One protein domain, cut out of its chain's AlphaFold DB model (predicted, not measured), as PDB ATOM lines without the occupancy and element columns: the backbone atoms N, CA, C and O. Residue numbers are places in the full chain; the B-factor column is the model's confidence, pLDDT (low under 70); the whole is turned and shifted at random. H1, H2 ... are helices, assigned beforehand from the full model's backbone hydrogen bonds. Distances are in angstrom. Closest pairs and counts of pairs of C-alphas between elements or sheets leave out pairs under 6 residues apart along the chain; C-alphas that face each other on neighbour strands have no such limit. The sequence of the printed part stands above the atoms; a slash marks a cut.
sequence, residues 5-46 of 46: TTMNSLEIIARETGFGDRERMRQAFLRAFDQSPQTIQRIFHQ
ATOM      1  N   THR A   5     201.119  83.109 110.540       56.94
ATOM      2  CA  THR A   5     200.291  84.273 110.228       56.94
ATOM      3  C   THR A   5     200.988  85.581 110.606       56.94
ATOM      4  O   THR A   5     200.961  86.512 109.824       56.94
ATOM      5  N   THR A   6     201.706  85.675 111.731       59.97
ATOM      6  CA  THR A   6     202.147  86.988 112.247       59.97
ATOM      7  C   THR A   6     203.223  87.685 111.403       59.97
ATOM      8  O   THR A   6     203.113  88.888 111.177       59.97
ATOM      9  N   MET A   7     204.253  86.973 110.917       63.69
ATOM     10  CA  MET A   7     205.291  87.608 110.082       63.69
ATOM     11  C   MET A   7     204.744  88.014 108.710       63.69
ATOM     12  O   MET A   7     204.965  89.146 108.288       63.69
ATOM     13  N   ASN A   8     203.960  87.134 108.077       70.00
ATOM     14  CA  ASN A   8     203.309  87.421 106.801       70.00
ATOM     15  C   ASN A   8     202.265  88.539 106.936       70.00
ATOM     16  O   ASN A   8     202.199  89.430 106.095       70.00
ATOM     17  N   SER A   9     201.478  88.547 108.015       73.88
ATOM     18  CA  SER A   9     200.463  89.577 108.239       73.88
ATOM     19  C   SER A   9     201.079  90.959 108.400       73.88
ATOM     20  O   SER A   9     200.523  91.915 107.876       73.88
ATOM     21  N   LEU A  10     202.231  91.098 109.065       74.19
ATOM     22  CA  LEU A  10     202.860  92.413 109.218       74.19
ATOM     23  C   LEU A  10     203.397  92.958 107.886       74.19
ATOM     24  O   LEU A  10     203.307  94.160 107.641       74.19
ATOM     25  N   GLU A  11     203.921  92.090 107.019       80.38
ATOM     26  CA  GLU A  11     204.338  92.471 105.663       80.38
ATOM     27  C   GLU A  11     203.149  92.850 104.775       80.38
ATOM     28  O   GLU A  11     203.215  93.858 104.070       80.38
ATOM     29  N   ILE A  12     202.043  92.103 104.854       83.38
ATOM     30  CA  ILE A  12     200.814  92.425 104.121       83.38
ATOM     31  C   ILE A  12     200.258  93.772 104.586       83.38
ATOM     32  O   ILE A  12     200.082  94.661 103.760       83.38
ATOM     33  N   ILE A  13     200.086  93.978 105.897       80.50
ATOM     34  CA  ILE A  13     199.569  95.245 106.432       80.50
ATOM     35  C   ILE A  13     200.489  96.397 106.016       80.50
ATOM     36  O   ILE A  13     199.988  97.443 105.618       80.50
ATOM     37  N   ALA A  14     201.816  96.227 106.058       85.62
ATOM     38  CA  ALA A  14     202.752  97.276 105.656       85.62
ATOM     39  C   ALA A  14     202.629  97.655 104.182       85.62
ATOM     40  O   ALA A  14     202.690  98.842 103.854       85.62
ATOM     41  N   ARG A  15     202.403  96.684 103.297       84.44
ATOM     42  CA  ARG A  15     202.111  96.962 101.889       84.44
ATOM     43  C   ARG A  15     200.749  97.626 101.706       84.44
ATOM     44  O   ARG A  15     200.679  98.643 101.026       84.44
ATOM     45  N   GLU A  16     199.703  97.110 102.345       83.62
ATOM     46  CA  GLU A  16     198.332  97.619 102.201       83.62
ATOM     47  C   GLU A  16     198.143  99.034 102.763       83.62
ATOM     48  O   GLU A  16     197.434  99.846 102.179       83.62
ATOM     49  N   THR A  17     198.814  99.367 103.866       80.56
ATOM     50  CA  THR A  17     198.779 100.721 104.450       80.56
ATOM     51  C   THR A  17     199.755 101.697 103.784       80.56
ATOM     52  O   THR A  17     199.764 102.877 104.126       80.56
ATOM     53  N   GLY A  18     200.568 101.239 102.824       83.94
ATOM     54  CA  GLY A  18     201.494 102.083 102.062       83.94
ATOM     55  C   GLY A  18     202.859 102.320 102.719       83.94
ATOM     56  O   GLY A  18     203.652 103.113 102.214       83.94
ATOM     57  N   PHE A  19     203.185 101.620 103.811       84.44
ATOM     58  CA  PHE A  19     204.540 101.630 104.379       84.44
ATOM     59  C   PHE A  19     205.551 100.858 103.521       84.44
ATOM     60  O   PHE A  19     206.753 101.094 103.648       84.44
ATOM     61  N   GLY A  20     205.091  99.951 102.656       84.12
ATOM     62  CA  GLY A  20     205.919  99.120 101.778       84.12
ATOM     63  C   GLY A  20     206.472  97.886 102.485       84.12
ATOM     64  O   GLY A  20     206.251  96.775 102.013       84.12
ATOM     65  N   ASP A  21     207.100  98.073 103.651       85.56
ATOM     66  CA  ASP A  21     207.722  96.998 104.428       85.56
ATOM     67  C   ASP A  21     207.551  97.194 105.937       85.56
ATOM     68  O   ASP A  21     207.395  98.308 106.455       85.56
ATOM     69  N   ARG A  22     207.657  96.085 106.674       80.50
ATOM     70  CA  ARG A  22     207.521  96.049 108.137       80.50
ATOM     71  C   ARG A  22     208.513  96.959 108.877       80.50
ATOM     72  O   ARG A  22     208.180  97.485 109.937       80.50
ATOM     73  N   GLU A  23     209.717  97.174 108.341       85.62
ATOM     74  CA  GLU A  23     210.715  98.070 108.947       85.62
ATOM     75  C   GLU A  23     210.322  99.542 108.826       85.62
ATOM     76  O   GLU A  23     210.418 100.282 109.808       85.62
ATOM     77  N   ARG A  24     209.798  99.951 107.665       86.00
ATOM     78  CA  ARG A  24     209.267 101.304 107.454       86.00
ATOM     79  C   ARG A  24     208.062 101.570 108.345       86.00
ATOM     80  O   ARG A  24     208.003 102.617 108.988       86.00
ATOM     81  N   MET A  25     207.159 100.594 108.456       86.00
ATOM     82  CA  MET A  25     206.062 100.648 109.421       86.00
ATOM     83  C   MET A  25     206.609 100.803 110.845       86.00
ATOM     84  O   MET A  25     206.217 101.723 111.555       86.00
ATOM     85  N   ARG A  26     207.579  99.978 111.261       85.25
ATOM     86  CA  ARG A  26     208.184 100.083 112.599       85.25
ATOM     87  C   ARG A  26     208.742 101.481 112.866       85.25
ATOM     88  O   ARG A  26     208.482 102.031 113.930       85.25
ATOM     89  N   GLN A  27     209.479 102.064 111.922       87.75
ATOM     90  CA  GLN A  27     210.049 103.404 112.085       87.75
ATOM     91  C   GLN A  27     208.981 104.499 112.176       87.75
ATOM     92  O   GLN A  27     209.119 105.409 112.991       87.75
ATOM     93  N   ALA A  28     207.913 104.412 111.382       87.25
ATOM     94  CA  ALA A  28     206.815 105.370 111.444       87.25
ATOM     95  C   ALA A  28     206.041 105.276 112.766       87.25
ATOM     96  O   ALA A  28     205.753 106.298 113.383       87.25
ATOM     97  N   PHE A  29     205.772 104.057 113.238       84.06
ATOM     98  CA  PHE A  29     205.096 103.821 114.514       84.06
ATOM     99  C   PHE A  29     205.938 104.278 115.706       84.06
ATOM    100  O   PHE A  29     205.408 104.918 116.606       84.06
ATOM    101  N   LEU A  30     207.253 104.047 115.682       86.44
ATOM    102  CA  LEU A  30     208.151 104.589 116.700       86.44
ATOM    103  C   LEU A  30     208.176 106.124 116.678       86.44
ATOM    104  O   LEU A  30     208.165 106.737 117.735       86.44
ATOM    105  N   ARG A  31     208.146 106.766 115.502       87.12
ATOM    106  CA  ARG A  31     208.064 108.237 115.425       87.12
ATOM    107  C   ARG A  31     206.724 108.809 115.888       87.12
ATOM    108  O   ARG A  31     206.712 109.910 116.425       87.12
ATOM    109  N   ALA A  32     205.616 108.122 115.622       86.62
ATOM    110  CA  ALA A  32     204.273 108.637 115.890       86.62
ATOM    111  C   ALA A  32     203.746 108.267 117.286       86.62
ATOM    112  O   ALA A  32     203.022 109.050 117.891       86.62
ATOM    113  N   PHE A  33     204.099 107.083 117.788       80.88
ATOM    114  CA  PHE A  33     203.520 106.490 118.997       80.88
ATOM    115  C   PHE A  33     204.565 106.070 120.035       80.88
ATOM    116  O   PHE A  33     204.180 105.533 121.066       80.88
ATOM    117  N   ASP A  34     205.865 106.239 119.759       86.69
ATOM    118  CA  ASP A  34     206.986 105.754 120.592       86.69
ATOM    119  C   ASP A  34     206.963 104.234 120.870       86.69
ATOM    120  O   ASP A  34     207.743 103.688 121.643       86.69
ATOM    121  N   GLN A  35     206.061 103.504 120.214       80.81
ATOM    122  CA  GLN A  35     205.799 102.095 120.460       80.81
ATOM    123  C   GLN A  35     205.894 101.313 119.157       80.81
ATOM    124  O   GLN A  35     205.539 101.786 118.077       80.81
ATOM    125  N   SER A  36     206.382 100.076 119.252       79.38
ATOM    126  CA  SER A  36     206.433  99.189 118.093       79.38
ATOM    127  C   SER A  36     205.027  98.672 117.740       79.38
ATOM    128  O   SER A  36     204.228  98.411 118.644       79.38
ATOM    129  N   PRO A  37     204.719  98.436 116.451       74.25
ATOM    130  CA  PRO A  37     203.407  97.940 116.033       74.25
ATOM    131  C   PRO A  37     203.075  96.571 116.647       74.25
ATOM    132  O   PRO A  37     201.911  96.267 116.865       74.25
ATOM    133  N   GLN A  38     204.086  95.771 117.009       74.31
ATOM    134  CA  GLN A  38     203.908  94.488 117.698       74.31
ATOM    135  C   GLN A  38     203.330  94.653 119.110       74.31
ATOM    136  O   GLN A  38     202.499  93.850 119.527       74.31
ATOM    137  N   THR A  39     203.740  95.700 119.835       76.88
ATOM    138  CA  THR A  39     203.176  96.032 121.151       76.88
ATOM    139  C   THR A  39     201.698  96.366 121.009       76.88
ATOM    140  O   THR A  39     200.871  95.814 121.726       76.88
ATOM    141  N   ILE A  40     201.363  97.203 120.025       73.75
ATOM    142  CA  ILE A  40     199.981  97.589 119.735       73.75
ATOM    143  C   ILE A  40     199.154  96.368 119.306       73.75
ATOM    144  O   ILE A  40     198.078  96.143 119.850       73.75
ATOM    145  N   GLN A  41     199.674  95.515 118.418       74.44
ATOM    146  CA  GLN A  41     198.999  94.274 118.024       74.44
ATOM    147  C   GLN A  41     198.716  93.363 119.220       74.44
ATOM    148  O   GLN A  41     197.623  92.816 119.316       74.44
ATOM    149  N   ARG A  42     199.665  93.231 120.155       72.50
ATOM    150  CA  ARG A  42     199.478  92.434 121.373       72.50
ATOM    151  C   ARG A  42     198.363  92.984 122.262       72.50
ATOM    152  O   ARG A  42     197.657  92.198 122.877       72.50
ATOM    153  N   ILE A  43     198.208  94.308 122.314       71.25
ATOM    154  CA  ILE A  43     197.149  94.976 123.080       71.25
ATOM    155  C   ILE A  43     195.781  94.766 122.417       71.25
ATOM    156  O   ILE A  43     194.802  94.570 123.120       71.25
ATOM    157  N   PHE A  44     195.682  94.785 121.089       65.06
ATOM    158  CA  PHE A  44     194.396  94.589 120.403       65.06
ATOM    159  C   PHE A  44     193.950  93.125 120.303       65.06
ATOM    160  O   PHE A  44     192.781  92.868 120.046       65.06
ATOM    161  N   HIS A  45     194.866  92.170 120.481       63.78
ATOM    162  CA  HIS A  45     194.568  90.733 120.443       63.78
ATOM    163  C   HIS A  45     194.249  90.127 121.825       63.78
ATOM    164  O   HIS A  45     194.241  88.899 121.943       63.78
ATOM    165  N   GLN A  46     194.064  90.963 122.856       52.75
ATOM    166  CA  GLN A  46     193.687  90.544 124.212       52.75
ATOM    167  C   GLN A  46     192.168  90.473 124.386       52.75
ATOM    168  O   GLN A  46     191.469  91.302 123.760       52.75
TER     169      GLN A  46
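AT A GLANCE: This is residues 5 to 46 of the 46 residues of a protein of Proteus penneri ATCC 35198 (UniProt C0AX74). Three short helices follow one another round a flat, open C: H1 makes one arm, H2 stands across its end as the back, and H3 folds back as the other arm, near H1. No two of the helices lie side by side: H1 and H2 stand at 75 degrees and H2 and H3 at 69 degrees, and a tight link joins each helix to the next. The printed part has 42 residues with three named helices, in the order H1, H2, H3, and no named strand; the class is all helix. It is compact, with a radius of gyration of the C-alphas of 9.8 A, and its C-alphas span 25 by 25 by 13 A.

HOW THE PARTS SIT: H1, residues 5 to 16, touches H2, residues 22 to 33, with residues 10 to 14 alone. H2 touches H1 with residues 22 to 25 alone. The closest C-alphas of the two are those of Glu 11 and Arg 22, 5.4 A apart. Their lines are about perpendicular, at 75 degrees. H2 only just touches H3, residues 37 to 44, with 3 pairs of C-alphas within 8 A, and does so with residues 25 to 29 alone. The closest C-alphas here are those of Arg 26 and Pro 37, 6.3 A apart. H2 and H3 run the same way at a steep tilt of 69 degrees, only just short of about perpendicular. H1 and H3 are near each other, with 5 pairs of C-alphas within 10 A. In H1, H2 and H3 every backbone O i to N i+4 pair is within hydrogen-bond range.

IN THESE COORDINATES: H1 begins at C-alpha 5, (200.291, 84.273, 110.228), and measures 15.7 A from first to last C-alpha. H2 begins at C-alpha 22, (207.521, 96.049, 108.137), and measures 15.6 A. H3, 10.6 A long, ends at C-alpha 44, (194.396, 94.589, 120.403).

THE WHOLE: The two C-alphas farthest apart are those of Gly 20 and Gln 46, at 27.0 A. The printed part has no cut, and the links H1 to H2, of 5 residues, and H2 to H3, of 3 residues, are tight. The mean pLDDT of the printed part is 78.2; residues 5 to 7 and 44 to 46, the latter at the chain's end, are under 70.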